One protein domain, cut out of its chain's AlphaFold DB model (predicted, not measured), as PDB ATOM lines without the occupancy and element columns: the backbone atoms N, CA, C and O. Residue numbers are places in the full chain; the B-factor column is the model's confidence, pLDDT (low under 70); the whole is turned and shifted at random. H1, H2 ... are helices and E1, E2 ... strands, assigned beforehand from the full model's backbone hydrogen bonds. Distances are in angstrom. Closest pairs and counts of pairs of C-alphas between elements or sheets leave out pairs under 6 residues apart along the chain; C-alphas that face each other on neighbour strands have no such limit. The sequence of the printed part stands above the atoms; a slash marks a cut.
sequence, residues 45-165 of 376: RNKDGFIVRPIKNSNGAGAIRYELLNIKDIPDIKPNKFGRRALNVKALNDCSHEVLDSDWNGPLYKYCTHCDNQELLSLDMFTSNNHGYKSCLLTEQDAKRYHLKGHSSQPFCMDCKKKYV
ATOM      1  N   ARG A  45       4.331-146.973  15.856       86.75
ATOM      2  CA  ARG A  45       3.507-148.128  16.192       86.75
ATOM      3  C   ARG A  45       4.267-149.091  17.086       86.75
ATOM      4  O   ARG A  45       5.497-149.102  17.051       86.75
ATOM      5  N   ASN A  46       3.544-149.920  17.829       89.56
ATOM      6  CA  ASN A  46       4.119-151.126  18.422       89.56
ATOM      7  C   ASN A  46       4.205-152.247  17.367       89.56
ATOM      8  O   ASN A  46       3.670-152.097  16.269       89.56
ATOM      9  N   LYS A  47       4.829-153.383  17.703       89.19
ATOM     10  CA  LYS A  47       5.004-154.536  16.793       89.19
ATOM     11  C   LYS A  47       3.689-155.104  16.228       89.19
ATOM     12  O   LYS A  47       3.683-155.658  15.136       89.19
ATOM     13  N   ASP A  48       2.584-154.934  16.952       88.69
ATOM     14  CA  ASP A  48       1.261-155.447  16.579       88.69
ATOM     15  C   ASP A  48       0.471-154.445  15.713       88.69
ATOM     16  O   ASP A  48      -0.667-154.706  15.305       88.69
ATOM     17  N   GLY A  49       1.072-153.285  15.425       84.75
ATOM     18  CA  GLY A  49       0.536-152.247  14.555       84.75
ATOM     19  C   GLY A  49      -0.356-151.216  15.247       84.75
ATOM     20  O   GLY A  49      -0.896-150.358  14.552       84.75
ATOM     21  N   PHE A  50      -0.511-151.248  16.571       88.88
ATOM     22  CA  PHE A  50      -1.239-150.218  17.323       88.88
ATOM     23  C   PHE A  50      -0.483-148.891  17.315       88.88
ATOM     24  O   PHE A  50       0.747-148.877  17.330       88.88
ATOM     25  N   ILE A  51      -1.213-147.778  17.243       87.56
ATOM     26  CA  ILE A  51      -0.627-146.437  17.158       87.56
ATOM     27  C   ILE A  51       0.032-146.073  18.491       87.56
ATOM     28  O   ILE A  51      -0.580-146.179  19.548       87.56
ATOM     29  N   VAL A  52       1.267-145.582  18.410       86.69
ATOM     30  CA  VAL A  52       2.008-144.989  19.525       86.69
ATOM     31  C   VAL A  52       2.110-143.486  19.280       86.69
ATOM     32  O   VAL A  52       2.730-143.048  18.302       86.69
ATOM     33  N   ARG A  53       1.487-142.674  20.143       84.25
ATOM     34  CA  ARG A  53       1.493-141.209  20.011       84.25
ATOM     35  C   ARG A  53       2.484-140.551  20.976       84.25
ATOM     36  O   ARG A  53       2.553-140.942  22.136       84.25
ATOM     37  N   PRO A  54       3.225-139.521  20.538       81.94
ATOM     38  CA  PRO A  54       4.035-138.710  21.439       81.94
ATOM     39  C   PRO A  54       3.182-137.687  22.192       81.94
ATOM     40  O   PRO A  54       2.461-136.898  21.578       81.94
ATOM     41  N   ILE A  55       3.364-137.605  23.505       83.44
ATOM     42  CA  ILE A  55       2.873-136.492  24.319       83.44
ATOM     43  C   ILE A  55       3.983-135.459  24.426       83.44
ATOM     44  O   ILE A  55       5.076-135.767  24.891       83.44
ATOM     45  N   LYS A  56       3.739-134.238  23.946       77.56
ATOM     46  CA  LYS A  56       4.756-133.180  23.865       77.56
ATOM     47  C   LYS A  56       4.665-132.206  25.033       77.56
ATOM     48  O   LYS A  56       3.601-132.029  25.615       77.56
ATOM     49  N   ASN A  57       5.777-131.537  25.330       74.12
ATOM     50  CA  ASN A  57       5.779-130.405  26.256       74.12
ATOM     51  C   ASN A  57       4.995-129.203  25.702       74.12
ATOM     52  O   ASN A  57       4.759-129.106  24.496       74.12
ATOM     53  N   SER A  58       4.634-128.262  26.580       70.31
ATOM     54  CA  SER A  58       3.904-127.024  26.247       70.31
ATOM     55  C   SER A  58       4.566-126.200  25.135       70.31
ATOM     56  O   SER A  58       3.882-125.563  24.342       70.31
ATOM     57  N   ASN A  59       5.893-126.286  25.011       66.50
ATOM     58  CA  ASN A  59       6.674-125.595  23.981       66.50
ATOM     59  C   ASN A  59       6.755-126.367  22.643       66.50
ATOM     60  O   ASN A  59       7.412-125.916  21.704       66.50
ATOM     61  N   GLY A  60       6.139-127.554  22.548       60.31
ATOM     62  CA  GLY A  60       6.026-128.378  21.337       60.31
ATOM     63  C   GLY A  60       7.338-128.963  20.796       60.31
ATOM     64  O   GLY A  60       7.333-129.576  19.724       60.31
ATOM     65  N   ALA A  61       8.453-128.774  21.506       57.38
ATOM     66  CA  ALA A  61       9.798-129.044  21.008       57.38
ATOM     67  C   ALA A  61      10.209-130.518  21.146       57.38
ATOM     68  O   ALA A  61      10.915-131.023  20.278       57.38
ATOM     69  N   GLY A  62       9.746-131.224  22.181       66.06
ATOM     70  CA  GLY A  62      10.104-132.624  22.435       66.06
ATOM     71  C   GLY A  62       8.933-133.433  22.983       66.06
ATOM     72  O   GLY A  62       8.024-132.871  23.600       66.06
ATOM     73  N   ALA A  63       8.952-134.747  22.741       72.69
ATOM     74  CA  ALA A  63       8.077-135.663  23.470       72.69
ATOM     75  C   ALA A  63       8.552-135.747  24.930       72.69
ATOM     76  O   ALA A  63       9.749-135.670  25.186       72.69
ATOM     77  N   ILE A  64       7.621-135.854  25.872       79.12
ATOM     78  CA  ILE A  64       7.874-136.132  27.290       79.12
ATOM     79  C   ILE A  64       7.686-137.628  27.540       79.12
ATOM     80  O   ILE A  64       8.531-138.235  28.184       79.12
ATOM     81  N   ARG A  65       6.616-138.203  26.986       82.94
ATOM     82  CA  ARG A  65       6.255-139.620  27.086       82.94
ATOM     83  C   ARG A  65       5.523-140.077  25.829       82.94
ATOM     84  O   ARG A  65       5.162-139.244  24.987       82.94
ATOM     85  N   TYR A  66       5.303-141.378  25.712       86.00
ATOM     86  CA  TYR A  66       4.527-141.977  24.632       86.00
ATOM     87  C   TYR A  66       3.313-142.705  25.191       86.00
ATOM     88  O   TYR A  66       3.367-143.271  26.271       86.00
ATOM     89  N   GLU A  67       2.223-142.694  24.433       90.25
ATOM     90  CA  GLU A  67       1.013-143.440  24.768       90.25
ATOM     91  C   GLU A  67       0.723-144.466  23.676       90.25
ATOM     92  O   GLU A  67       0.748-144.126  22.485       90.25
ATOM     93  N   LEU A  68       0.431-145.703  24.074       92.12
ATOM     94  CA  LEU A  68      -0.079-146.743  23.186       92.12
ATOM     95  C   LEU A  68      -1.601-146.642  23.122       92.12
ATOM     96  O   LEU A  68      -2.270-146.623  24.153       92.12
ATOM     97  N   LEU A  69      -2.154-146.604  21.915       91.38
ATOM     98  CA  LEU A  69      -3.590-146.473  21.687       91.38
ATOM     99  C   LEU A  69      -4.202-147.800  21.232       91.38
ATOM    100  O   LEU A  69      -3.551-148.581  20.541       91.38
ATOM    101  N   ASN A  70      -5.486-148.018  21.520       91.81
ATOM    102  CA  ASN A  70      -6.224-149.213  21.084       91.81
ATOM    103  C   ASN A  70      -6.585-149.229  19.584       91.81
ATOM    104  O   ASN A  70      -7.210-150.170  19.095       91.81
ATOM    105  N   ILE A  71      -6.161-148.218  18.827       85.31
ATOM    106  CA  ILE A  71      -6.437-148.082  17.399       85.31
ATOM    107  C   ILE A  71      -5.214-148.417  16.546       85.31
ATOM    108  O   ILE A  71      -4.080-148.031  16.841       85.31
ATOM    109  N   LYS A  72      -5.456-149.116  15.433       82.50
ATOM    110  CA  LYS A  72      -4.432-149.406  14.419       82.50
ATOM    111  C   LYS A  72      -4.489-148.452  13.235       82.50
ATOM    112  O   LYS A  72      -3.477-148.289  12.574       82.50
ATOM    113  N   ASP A  73      -5.595-147.776  12.966       74.31
ATOM    114  CA  ASP A  73      -5.699-146.785  11.890       74.31
ATOM    115  C   ASP A  73      -6.772-145.744  12.253       74.31
ATOM    116  O   ASP A  73      -7.623-146.012  13.097       74.31
ATOM    117  N   ILE A  74      -6.717-144.555  11.640       71.94
ATOM    118  CA  ILE A  74      -7.724-143.492  11.813       71.94
ATOM    119  C   ILE A  74      -8.619-143.492  10.561       71.94
ATOM    120  O   ILE A  74      -8.137-143.094   9.492       71.94
ATOM    121  N   PRO A  75      -9.888-143.932  10.649       59.09
ATOM    122  CA  PRO A  75     -10.755-144.124   9.481       59.09
ATOM    123  C   PRO A  75     -10.987-142.854   8.644       59.09
ATOM    124  O   PRO A  75     -11.026-142.919   7.414       59.09
ATOM    125  N   ASP A  76     -11.062-141.689   9.295       60.31
ATOM    126  CA  ASP A  76     -11.502-140.427   8.678       60.31
ATOM    127  C   ASP A  76     -10.443-139.714   7.824       60.31
ATOM    128  O   ASP A  76     -10.726-138.720   7.145       60.31
ATOM    129  N   ILE A  77      -9.203-140.207   7.800       59.75
ATOM    130  CA  ILE A  77      -8.134-139.573   7.024       59.75
ATOM    131  C   ILE A  77      -8.192-140.070   5.584       59.75
ATOM    132  O   ILE A  77      -7.560-141.062   5.234       59.75
ATOM    133  N   LYS A  78      -8.923-139.366   4.719       56.19
ATOM    134  CA  LYS A  78      -9.019-139.702   3.287       56.19
ATOM    135  C   LYS A  78      -7.679-139.492   2.554       56.19
ATOM    136  O   LYS A  78      -6.978-138.512   2.825       56.19
ATOM    137  N   PRO A  79      -7.312-140.377   1.608       54.12
ATOM    138  CA  PRO A  79      -6.139-140.166   0.772       54.12
ATOM    139  C   PRO A  79      -6.357-138.960  -0.146       54.12
ATOM    140  O   PRO A  79      -7.461-138.709  -0.627       54.12
ATOM    141  N   ASN A  80      -5.294-138.204  -0.416       55.22
ATOM    142  CA  ASN A  80      -5.326-137.165  -1.437       55.22
ATOM    143  C   ASN A  80      -5.329-137.784  -2.847       55.22
ATOM    144  O   ASN A  80      -5.190-138.993  -3.015       55.22
ATOM    145  N   LYS A  81      -5.405-136.942  -3.886       51.06
ATOM    146  CA  LYS A  81      -5.403-137.365  -5.303       51.06
ATOM    147  C   LYS A  81      -4.198-138.209  -5.758       51.06
ATOM    148  O   LYS A  81      -4.168-138.664  -6.892       51.06
ATOM    149  N   PHE A  82      -3.186-138.373  -4.906       49.16
ATOM    150  CA  PHE A  82      -2.006-139.206  -5.135       49.16
ATOM    151  C   PHE A  82      -1.954-140.419  -4.190       49.16
ATOM    152  O   PHE A  82      -0.881-140.979  -3.993       49.16
ATOM    153  N   GLY A  83      -3.067-140.782  -3.545       51.31
ATOM    154  CA  GLY A  83      -3.145-141.914  -2.616       51.31
ATOM    155  C   GLY A  83      -2.554-141.652  -1.226       51.31
ATOM    156  O   GLY A  83      -2.556-142.556  -0.397       51.31
ATOM    157  N   ARG A  84      -2.059-140.435  -0.945       50.66
ATOM    158  CA  ARG A  84      -1.334-140.139   0.304       50.66
ATOM    159  C   ARG A  84      -2.259-139.667   1.418       50.66
ATOM    160  O   ARG A  84      -3.067-138.767   1.178       50.66
ATOM    161  N   ARG A  85      -2.083-140.165   2.640       53.22
ATOM    162  CA  ARG A  85      -2.785-139.734   3.858       53.22
ATOM    163  C   ARG A  85      -1.773-139.115   4.832       53.22
ATOM    164  O   ARG A  85      -0.814-139.748   5.274       53.22
ATOM    165  N   ALA A  86      -1.962-137.842   5.169       51.19
ATOM    166  CA  ALA A  86      -1.162-137.178   6.198       51.19
ATOM    167  C   ALA A  86      -1.861-137.318   7.554       51.19
ATOM    168  O   ALA A  86      -3.062-137.070   7.638       51.19
ATOM    169  N   LEU A  87      -1.114-137.657   8.616       55.44
ATOM    170  CA  LEU A  87      -1.641-137.531   9.972       55.44
ATOM    171  C   LEU A  87      -1.967-136.054  10.218       55.44
ATOM    172  O   LEU A  87      -1.067-135.215  10.295       55.44
ATOM    173  N   ASN A  88      -3.249-135.751  10.385       57.78
ATOM    174  CA  ASN A  88      -3.664-134.534  11.051       57.78
ATOM    175  C   ASN A  88      -3.748-134.862  12.546       57.78
ATOM    176  O   ASN A  88      -4.563-135.692  12.930       57.78
ATOM    177  N   VAL A  89      -2.906-134.250  13.386       61.88
ATOM    178  CA  VAL A  89      -2.949-134.450  14.853       61.88
ATOM    179  C   VAL A  89      -4.357-134.191  15.390       61.88
ATOM    180  O   VAL A  89      -4.817-134.900  16.277       61.88
ATOM    181  N   LYS A  90      -5.075-133.243  14.776       63.31
ATOM    182  CA  LYS A  90      -6.480-132.979  15.065       63.31
ATOM    183  C   LYS A  90      -7.362-134.213  14.827       63.31
ATOM    184  O   LYS A  90      -8.137-134.564  15.693       63.31
ATOM    185  N   ALA A  91      -7.166-134.936  13.724       69.00
ATOM    186  CA  ALA A  91      -7.941-136.142  13.422       69.00
ATOM    187  C   ALA A  91      -7.660-137.306  14.387       69.00
ATOM    188  O   ALA A  91      -8.544-138.116  14.621       69.00
ATOM    189  N   LEU A  92      -6.451-137.399  14.955       74.56
ATOM    190  CA  LEU A  92      -6.169-138.377  16.014       74.56
ATOM    191  C   LEU A  92      -6.873-138.003  17.322       74.56
ATOM    192  O   LEU A  92      -7.374-138.883  18.009       74.56
ATOM    193  N   ASN A  93      -6.913-136.710  17.652       72.75
ATOM    194  CA  ASN A  93      -7.592-136.214  18.850       72.75
ATOM    195  C   ASN A  93      -9.121-136.311  18.738       72.75
ATOM    196  O   ASN A  93      -9.775-136.582  19.736       72.75
ATOM    197  N   ASP A  94      -9.665-136.110  17.537       74.75
ATOM    198  CA  ASP A  94     -11.106-136.148  17.266       74.75
ATOM    199  C   ASP A  94     -11.634-137.591  17.097       74.75
ATOM    200  O   ASP A  94     -12.841-137.820  17.105       74.75
ATOM    201  N   CYS A  95     -10.747-138.580  16.933       76.94
ATOM    202  CA  CYS A  95     -11.112-139.989  16.800       76.94
ATOM    203  C   CYS A  95     -11.365-140.619  18.177       76.94
ATOM    204  O   CYS A  95     -10.600-140.386  19.111       76.94
ATOM    205  N   SER A  96     -12.388-141.468  18.302       82.44
ATOM    206  CA  SER A  96     -12.600-142.260  19.518       82.44
ATOM    207  C   SER A  96     -11.506-143.324  19.659       82.44
ATOM    208  O   SER A  96     -11.299-144.137  18.758       82.44
ATOM    209  N   HIS A  97     -10.781-143.289  20.776       86.75
ATOM    210  CA  HIS A  97      -9.724-144.239  21.110       86.75
ATOM    211  C   HIS A  97      -9.526-144.305  22.625       86.75
ATOM    212  O   HIS A  97      -9.826-143.355  23.347       86.75
ATOM    213  N   GLU A  98      -8.947-145.406  23.087       91.81
ATOM    214  CA  GLU A  98      -8.509-145.591  24.468       91.81
ATOM    215  C   GLU A  98      -6.984-145.649  24.526       91.81
ATOM    216  O   GLU A  98      -6.318-146.082  23.578       91.81
ATOM    217  N   VAL A  99      -6.434-145.213  25.657       94.06
ATOM    218  CA  VAL A  99      -5.012-145.354  25.967       94.06
ATOM    219  C   VAL A  99      -4.819-146.710  26.641       94.06
ATOM    220  O   VAL A  99      -5.277-146.913  27.760       94.06
ATOM    221  N   LEU A 100      -4.155-147.633  25.944       94.88
ATOM    222  CA  LEU A 100      -3.795-148.954  26.466       94.88
ATOM    223  C   LEU A 100      -2.605-148.882  27.428       94.88
ATOM    224  O   LEU A 100      -2.530-149.658  28.373       94.88
ATOM    225  N   ASP A 101      -1.677-147.962  27.168       92.81
ATOM    226  CA  ASP A 101      -0.505-147.708  28.005       92.81
ATOM    227  C   ASP A 101      -0.197-146.210  27.978       92.81
ATOM    228  O   ASP A 101      -0.034-145.623  26.902       92.81
ATOM    229  N   SER A 102      -0.161-145.585  29.153       91.31
ATOM    230  CA  SER A 102       0.082-144.154  29.303       91.31
ATOM    231  C   SER A 102       1.568-143.786  29.304       91.31
ATOM    232  O   SER A 102       1.889-142.607  29.151       91.31
ATOM    233  N   ASP A 103       2.482-144.744  29.444       89.50
ATOM    234  CA  ASP A 103       3.924-144.484  29.445       89.50
ATOM    235  C   ASP A 103       4.689-145.563  28.673       89.50
ATOM    236  O   ASP A 103       5.608-146.223  29.162       89.50
ATOM    237  N   TRP A 104       4.286-145.733  27.414       88.25
ATOM    238  CA  TRP A 104       4.838-146.741  26.525       88.25
ATOM    239  C   TRP A 104       6.350-146.559  26.330       88.25
ATOM    240  O   TRP A 104       6.812-145.565  25.760       88.25
ATOM    241  N   ASN A 105       7.117-147.581  26.708       85.00
ATOM    242  CA  ASN A 105       8.579-147.626  26.589       85.00
ATOM    243  C   ASN A 105       9.089-148.730  25.639       85.00
ATOM    244  O   ASN A 105      10.294-148.959  25.526       85.00
ATOM    245  N   GLY A 106       8.176-149.418  24.948       83.06
ATOM    246  CA  GLY A 106       8.508-150.518  24.051       83.06
ATOM    247  C   GLY A 106       9.034-150.077  22.675       83.06
ATOM    248  O   GLY A 106       9.010-148.894  22.319       83.06
ATOM    249  N   PRO A 107       9.492-151.041  21.852       83.19
ATOM    250  CA  PRO A 107      10.083-150.768  20.548       83.19
ATOM    251  C   PRO A 107       9.106-150.078  19.593       83.19
ATOM    252  O   PRO A 107       7.910-150.385  19.560       83.19
ATOM    253  N   LEU A 108       9.645-149.159  18.790       83.69
ATOM    254  CA  LEU A 108       8.873-148.336  17.863       83.69
ATOM    255  C   LEU A 108       9.077-148.776  16.414       83.69
ATOM    256  O   LEU A 108      10.199-148.971  15.934       83.69
ATOM    257  N   TYR A 109       7.959-148.852  15.704       85.38
ATOM    258  CA  TYR A 109       7.872-149.294  14.322       85.38
ATOM    259  C   TYR A 109       7.101-148.298  13.457       85.38
ATOM    260  O   TYR A 109       6.402-147.411  13.954       85.38
ATOM    261  N   LYS A 110       7.225-148.444  12.139       81.50
ATOM    262  CA  LYS A 110       6.598-147.578  11.144       81.50
ATOM    263  C   LYS A 110       6.445-148.302   9.806       81.50
ATOM    264  O   LYS A 110       7.274-149.123   9.425       81.50
ATOM    265  N   TYR A 111       5.422-147.925   9.046       78.56
ATOM    266  CA  TYR A 111       5.277-148.348   7.655       78.56
ATOM    267  C   TYR A 111       6.118-147.488   6.709       78.56
ATOM    268  O   TYR A 111       6.158-146.257   6.812       78.56
ATOM    269  N   CYS A 112       6.783-148.130   5.752       76.31
ATOM    270  CA  CYS A 112       7.439-147.412   4.670       76.31
ATOM    271  C   CYS A 112       6.424-147.037   3.587       76.31
ATOM    272  O   CYS A 112       5.814-147.911   2.990       76.31
ATOM    273  N   THR A 113       6.359-145.754   3.221       70.06
ATOM    274  CA  THR A 113       5.492-145.236   2.139       70.06
ATOM    275  C   THR A 113       5.690-145.914   0.771       70.06
ATOM    276  O   THR A 113       4.854-145.778  -0.113       70.06
ATOM    277  N   HIS A 114       6.803-146.612   0.554       69.00
ATOM    278  CA  HIS A 114       7.164-147.187  -0.744       69.00
ATOM    279  C   HIS A 114       7.301-148.713  -0.740       69.00
ATOM    280  O   HIS A 114       7.601-149.260  -1.797       69.00
ATOM    281  N   CYS A 115       7.128-149.387   0.404       70.88
ATOM    282  CA  CYS A 115       7.149-150.848   0.437       70.88
ATOM    283  C   CYS A 115       5.798-151.393  -0.028       70.88
ATOM    284  O   CYS A 115       4.777-151.105   0.592       70.88
ATOM    285  N   ASP A 116       5.806-152.203  -1.079       62.06
ATOM    286  CA  ASP A 116       4.604-152.754  -1.715       62.06
ATOM    287  C   ASP A 116       3.761-153.572  -0.715       62.06
ATOM    288  O   ASP A 116       2.546-153.400  -0.647       62.06
ATOM    289  N   ASN A 117       4.411-154.359   0.151       66.12
ATOM    290  CA  ASN A 117       3.743-155.181   1.168       66.12
ATOM    291  C   ASN A 117       3.234-154.383   2.384       66.12
ATOM    292  O   ASN A 117       2.524-154.940   3.216       66.12
ATOM    293  N   GLN A 118       3.625-153.105   2.527       69.56
ATOM    294  CA  GLN A 118       3.354-152.279   3.717       69.56
ATOM    295  C   GLN A 118       3.623-153.018   5.044       69.56
ATOM    296  O   GLN A 118       2.891-152.855   6.018       69.56
ATOM    297  N   GLU A 119       4.684-153.825   5.096       78.19
ATOM    298  CA  GLU A 119       5.103-154.494   6.326       78.19
ATOM    299  C   GLU A 119       5.585-153.482   7.364       78.19
ATOM    300  O   GLU A 119       6.121-152.410   7.045       78.19
ATOM    301  N   LEU A 120       5.362-153.827   8.628       82.75
ATOM    302  CA  LEU A 120       5.735-152.984   9.740       82.75
ATOM    303  C   LEU A 120       7.243-153.099   9.989       82.75
ATOM    304  O   LEU A 120       7.741-154.162  10.346       82.75
ATOM    305  N   LEU A 121       7.970-151.998   9.804       84.56
ATOM    306  CA  LEU A 121       9.428-151.975   9.895       84.56
ATOM    307  C   LEU A 121       9.889-151.250  11.155       84.56
ATOM    308  O   LEU A 121       9.310-150.243  11.570       84.56
ATOM    309  N   SER A 122      10.971-151.743  11.737       84.75
ATOM    310  CA  SER A 122      11.677-151.101  12.839       84.75
ATOM    311  C   SER A 122      12.242-149.734  12.420       84.75
ATOM    312  O   SER A 122      12.575-149.504  11.255       84.75
ATOM    313  N   LEU A 123      12.325-148.778  13.355       78.25
ATOM    314  CA  LEU A 123      12.772-147.410  13.039       78.25
ATOM    315  C   LEU A 123      14.214-147.310  12.513       78.25
ATOM    316  O   LEU A 123      14.506-146.402  11.733       78.25
ATOM    317  N   ASP A 124      15.093-148.227  12.907       76.56
ATOM    318  CA  ASP A 124      16.471-148.339  12.406       76.56
ATOM    319  C   ASP A 124      16.545-148.663  10.906       76.56
ATOM    320  O   ASP A 124      17.508-148.290  10.242       76.56
ATOM    321  N   MET A 125      15.486-149.238  10.330       81.25
ATOM    322  CA  MET A 125      15.365-149.487   8.891       81.25
ATOM    323  C   MET A 125      15.033-148.220   8.088       81.25
ATOM    324  O   MET A 125      14.940-148.266   6.855       81.25
ATOM    325  N   PHE A 126      14.859-147.067   8.743       79.06
ATOM    326  CA  PHE A 126      14.586-145.782   8.103       79.06
ATOM    327  C   PHE A 126      15.788-144.847   8.179       79.06
ATOM    328  O   PHE A 126      16.443-144.688   9.203       79.06
ATOM    329  N   THR A 127      16.034-144.109   7.097       68.38
ATOM    330  CA  THR A 127      17.052-143.053   7.143       68.38
ATOM    331  C   THR A 127      16.574-141.867   7.973       68.38
ATOM    332  O   THR A 127      15.438-141.434   7.789       68.38
ATOM    333  N   SER A 128      17.437-141.274   8.799       65.81
ATOM    334  CA  SER A 128      17.158-140.016   9.507       65.81
ATOM    335  C   SER A 128      17.846-138.818   8.840       65.81
ATOM    336  O   SER A 128      18.705-138.974   7.965       65.81
ATOM    337  N   ASN A 129      17.430-137.605   9.213       55.59
ATOM    338  CA  ASN A 129      18.014-136.367   8.686       55.59
ATOM    339  C   ASN A 129      19.296-135.919   9.429       55.59
ATOM    340  O   ASN A 129      20.069-135.174   8.832       55.59
ATOM    341  N   ASN A 130      19.543-136.361  10.672       50.28
ATOM    342  CA  ASN A 130      20.777-136.115  11.440       50.28
ATOM    343  C   ASN A 130      20.980-137.200  12.510       50.28
ATOM    344  O   ASN A 130      20.174-137.278  13.434       50.28
ATOM    345  N   HIS A 131      22.093-137.943  12.414       49.84
ATOM    346  CA  HIS A 131      22.435-139.123  13.225       49.84
ATOM    347  C   HIS A 131      21.347-140.208  13.135       49.84
ATOM    348  O   HIS A 131      20.250-140.073  13.672       49.84
ATOM    349  N   GLY A 132      21.619-141.261  12.358       48.56
ATOM    350  CA  GLY A 132      20.728-142.420  12.239       48.56
ATOM    351  C   GLY A 132      20.384-142.994  13.610       48.56
ATOM    352  O   GLY A 132      21.246-143.022  14.489       48.56
ATOM    353  N   TYR A 133      19.148-143.456  13.792       54.09
ATOM    354  CA  TYR A 133      18.829-144.308  14.933       54.09
ATOM    355  C   TYR A 133      19.453-145.676  14.682       54.09
ATOM    356  O   TYR A 133      19.284-146.237  13.602       54.09
ATOM    357  N   LYS A 134      20.230-146.168  15.649       52.25
ATOM    358  CA  LYS A 134      20.957-147.441  15.539       52.25
ATOM    359  C   LYS A 134      20.108-148.654  15.942       52.25
ATOM    360  O   LYS A 134      20.579-149.774  15.790       52.25
ATOM    361  N   SER A 135      18.903-148.429  16.469       52.84
ATOM    362  CA  SER A 135      18.001-149.465  16.983       52.84
ATOM    363  C   SER A 135      16.539-148.995  17.008       52.84
ATOM    364  O   SER A 135      16.259-147.793  17.053       52.84
ATOM    365  N   CYS A 136      15.598-149.947  17.023       53.88
ATOM    366  CA  CYS A 136      14.178-149.716  17.342       53.88
ATOM    367  C   CYS A 136      13.863-149.635  18.839       53.88
ATOM    368  O   CYS A 136      12.805-149.127  19.213       53.88
ATOM    369  N   LEU A 137      14.780-150.116  19.681       55.41
ATOM    370  CA  LEU A 137      14.806-149.845  21.111       55.41
ATOM    371  C   LEU A 137      15.457-148.479  21.295       55.41
ATOM    372  O   LEU A 137      16.675-148.341  21.177       55.41
ATOM    373  N   LEU A 138      14.630-147.462  21.491       59.22
ATOM    374  CA  LEU A 138      15.097-146.125  21.809       59.22
ATOM    375  C   LEU A 138      15.192-146.040  23.328       59.22
ATOM    376  O   LEU A 138      14.229-146.365  24.018       59.22
ATOM    377  N   THR A 139      16.326-145.585  23.856       59.88
ATOM    378  CA  THR A 139      16.334-145.126  25.249       59.88
ATOM    379  C   THR A 139      15.294-144.011  25.396       59.88
ATOM    380  O   THR A 139      14.978-143.327  24.416       59.88
ATOM    381  N   GLU A 140      14.778-143.777  26.604       57.12
ATOM    382  CA  GLU A 140      13.850-142.666  26.861       57.12
ATOM    383  C   GLU A 140      14.392-141.346  26.271       57.12
ATOM    384  O   GLU A 140      13.679-140.581  25.622       57.12
ATOM    385  N   GLN A 141      15.706-141.125  26.378       61.16
ATOM    386  CA  GLN A 141      16.390-139.958  25.830       61.16
ATOM    387  C   GLN A 141      16.388-139.907  24.287       61.16
ATOM    388  O   GLN A 141      16.231-138.827  23.710       61.16
ATOM    389  N   ASP A 142      16.522-141.044  23.601       59.59
ATOM    390  CA  ASP A 142      16.480-141.126  22.134       59.59
ATOM    391  C   ASP A 142      15.058-140.981  21.583       59.59
ATOM    392  O   ASP A 142      14.846-140.315  20.562       59.59
ATOM    393  N   ALA A 143      14.073-141.529  22.297       59.78
ATOM    394  CA  ALA A 143      12.664-141.409  21.955       59.78
ATOM    395  C   ALA A 143      12.202-139.946  22.058       59.78
ATOM    396  O   ALA A 143      11.560-139.434  21.137       59.78
ATOM    397  N   LYS A 144      12.616-139.212  23.099       62.22
ATOM    398  CA  LYS A 144      12.354-137.764  23.227       62.22
ATOM    399  C   LYS A 144      12.960-136.951  22.075       62.22
ATOM    400  O   LYS A 144      12.367-135.961  21.635       62.22
ATOM    401  N   ARG A 145      14.104-137.389  21.528       61.66
ATOM    402  CA  ARG A 145      14.782-136.726  20.399       61.66
ATOM    403  C   ARG A 145      14.089-136.928  19.050       61.66
ATOM    404  O   ARG A 145      14.246-136.071  18.187       61.66
ATOM    405  N   TYR A 146      13.302-137.990  18.855       63.66
ATOM    406  CA  TYR A 146      12.646-138.299  17.569       63.66
ATOM    407  C   TYR A 146      11.784-137.162  17.010       63.66
ATOM    408  O   TYR A 146      11.763-136.918  15.798       63.66
ATOM    409  N   HIS A 147      11.112-136.421  17.889       63.59
ATOM    410  CA  HIS A 147      10.252-135.307  17.497       63.59
ATOM    411  C   HIS A 147      10.958-133.944  17.479       63.59
ATOM    412  O   HIS A 147      10.336-132.960  17.070       63.59
ATOM    413  N   LEU A 148      12.248-133.880  17.837       59.34
ATOM    414  CA  LEU A 148      13.045-132.667  17.673       59.34
ATOM    415  C   LEU A 148      13.260-132.384  16.184       59.34
ATOM    416  O   LEU A 148      13.543-133.266  15.364       59.34
ATOM    417  N   LYS A 149      13.165-131.104  15.825       54.72
ATOM    418  CA  LYS A 149      13.373-130.639  14.453       54.72
ATOM    419  C   LYS A 149      14.756-131.070  13.947       54.72
ATOM    420  O   LYS A 149      15.778-130.605  14.436       54.72
ATOM    421  N   GLY A 150      14.774-131.926  12.922       52.62
ATOM    422  CA  GLY A 150      15.998-132.409  12.273       52.62
ATOM    423  C   GLY A 150      16.443-133.822  12.661       52.62
ATOM    424  O   GLY A 150      17.326-134.343  11.989       52.62
ATOM    425  N   HIS A 151      15.817-134.457  13.655       54.34
ATOM    426  CA  HIS A 151      16.157-135.816  14.099       54.34
ATOM    427  C   HIS A 151      15.179-136.893  13.610       54.34
ATOM    428  O   HIS A 151      15.481-138.075  13.689       54.34
ATOM    429  N   SER A 152      14.046-136.510  13.019       61.50
ATOM    430  CA  SER A 152      13.024-137.460  12.568       61.50
ATOM    431  C   SER A 152      13.485-138.406  11.450       61.50
ATOM    432  O   SER A 152      14.281-138.046  10.568       61.50
ATOM    433  N   SER A 153      12.921-139.619  11.463       66.00
ATOM    434  CA  SER A 153      13.039-140.573  10.358       66.00
ATOM    435  C   SER A 153      12.322-140.052   9.105       66.00
ATOM    436  O   SER A 153      11.262-139.419   9.164       66.00
ATOM    437  N   GLN A 154      12.894-140.326   7.937       68.75
ATOM    438  CA  GLN A 154      12.254-140.070   6.650       68.75
ATOM    439  C   GLN A 154      11.047-141.021   6.461       68.75
ATOM    440  O   GLN A 154      10.928-142.033   7.153       68.75
ATOM    441  N   PRO A 155      10.085-140.716   5.569       69.81
ATOM    442  CA  PRO A 155       8.902-141.566   5.365       69.81
ATOM    443  C   PRO A 155       9.195-142.887   4.629       69.81
ATOM    444  O   PRO A 155       8.314-143.727   4.478       69.81
ATOM    445  N   PHE A 156      10.433-143.088   4.178       73.44
ATOM    446  CA  PHE A 156      10.859-144.248   3.405       73.44
ATOM    447  C   PHE A 156      12.002-145.000   4.096       73.44
ATOM    448  O   PHE A 156      12.908-144.375   4.656       73.44
ATOM    449  N   CYS A 157      11.958-146.334   4.031       79.56
ATOM    450  CA  CYS A 157      13.030-147.201   4.507       79.56
ATOM    451  C   CYS A 157      14.295-147.024   3.653       79.56
ATOM    452  O   CYS A 157      14.258-146.452   2.555       79.56
ATOM    453  N   MET A 158      15.426-147.511   4.159       79.00
ATOM    454  CA  MET A 158      16.722-147.425   3.483       79.00
ATOM    455  C   MET A 158      16.693-148.040   2.078       79.00
ATOM    456  O   MET A 158      17.193-147.423   1.130       79.00
ATOM    457  N   ASP A 159      16.033-149.188   1.916       81.12
ATOM    458  CA  ASP A 159      15.949-149.889   0.633       81.12
ATOM    459  C   ASP A 159      15.105-149.130  -0.382       81.12
ATOM    460  O   ASP A 159      15.552-148.870  -1.502       81.12
ATOM    461  N   CYS A 160      13.921-148.666   0.018       74.88
ATOM    462  CA  CYS A 160      13.070-147.858  -0.848       74.88
ATOM    463  C   CYS A 160      13.713-146.513  -1.200       74.88
ATOM    464  O   CYS A 160      13.605-146.048  -2.340       74.88
ATOM    465  N   LYS A 161      14.446-145.892  -0.267       75.00
ATOM    466  CA  LYS A 161      15.242-144.696  -0.561       75.00
ATOM    467  C   LYS A 161      16.291-144.994  -1.622       75.00
ATOM    468  O   LYS A 161      16.427-144.233  -2.579       75.00
ATOM    469  N   LYS A 162      17.018-146.104  -1.489       72.38
ATOM    470  CA  LYS A 162      18.027-146.537  -2.461       72.38
ATOM    471  C   LYS A 162      17.392-146.803  -3.831       72.38
ATOM    472  O   LYS A 162      17.901-146.308  -4.840       72.38
ATOM    473  N   LYS A 163      16.260-147.513  -3.852       71.69
ATOM    474  CA  LYS A 163      15.554-147.964  -5.060       71.69
ATOM    475  C   LYS A 163      14.838-146.850  -5.814       71.69
ATOM    476  O   LYS A 163      14.925-146.848  -7.036       71.69
ATOM    477  N   TYR A 164      14.170-145.913  -5.140       65.75
ATOM    478  CA  TYR A 164      13.295-144.930  -5.800       65.75
ATOM    479  C   TYR A 164      13.818-143.492  -5.724       65.75
ATOM    480  O   TYR A 164      13.743-142.749  -6.705       65.75
ATOM    481  N   VAL A 165      14.394-143.090  -4.586       61.84
ATOM    482  CA  VAL A 165      14.854-141.707  -4.365       61.84
ATOM    483  C   VAL A 165      16.261-141.511  -4.930       61.84
ATOM    484  O   VAL A 165      16.489-140.651  -5.785       61.84
TER     485      VAL A 165
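This is residues 45 to 165 of the 376 residues of the protein "HNHc domain-containing protein" of Maribacter sp (UniProt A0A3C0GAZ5). Three small antiparallel sheets with much loop between them make a compact body: the three-stranded sheet E1 E2 E3 with H2 across one of its faces, the short hairpin E4 and E5 near the middle, and the pair E6 and E7, with H3 beyond it at the far end. A long loop, residues 70 to 88, runs along one side and leads into the short helix H1. The printed part has 121 residues with three named helices and seven named strands, in the order E1 E2 H1 E3 E4 E5 E6 H2 E7 H3. The class is mixed, helices and strands, with under half of the residues in named elements. The whole is compact and rounded, with a radius of gyration of the C-alphas of 14.4 A and spans of 37 by 33 by 28 A.

Find C-alpha 51 at (-0.627, -146.437, 17.158); from there E1 runs 15.8 A to residue 56. E2, residues 63 to 69, covers 16.0 A. Next look for H1 at residues 89 to 94, 8.7 A long, and E3 at 99 to 101. Three short strands follow: E4 at 109 to 111, E5 at 120 to 122 and E6 at 126 to 128. H2, residues 140 to 146, starts at C-alpha 140 (13.850, -142.666, 26.861) and is 10.3 A long. E7, residues 153 to 157, spans 8.8 A, and H3, residues 158 to 165, runs 9.9 A to C-alpha 165 at (14.854, -141.707, -4.365).

In the first sheet, E2 is the inner strand. In the hairpin of E1 and E2, N 53 and O 67 are 2.9 A apart, within hydrogen-bond range. E2 pairs with E3 through N 100 and O 68, 2.8 A. H2 is on this sheet at a height of 8.1 A, over E2 and across the strands at 84 degrees on the local plane; the closest C-alphas of E2 and H2 are those of Ala 63 and Lys 144, 4.8 A. H1 is not on it. In the hairpin of E4 and E5, look at N 110 and O 121, 2.8 A. E4 and E7 are near each other. E6 and E7 are antiparallel, with N 154 and O 127 at 2.8 A. The closest C-alphas of E6 and H3 are those of Phe 126 and Met 158, 5.3 A. In H1, H2 and H3 every O i to N i+4 pair is within hydrogen-bond range.

The C-alphas farthest apart, of Ser 58 and Lys 163, are 39.4 A apart. The printed part has no cut. The links E2 to H1 and E6 to H2 are long. Mean pLDDT of the printed part is 71.4; 56 residues are under 70, among them 75 to 91 and 127 to 155.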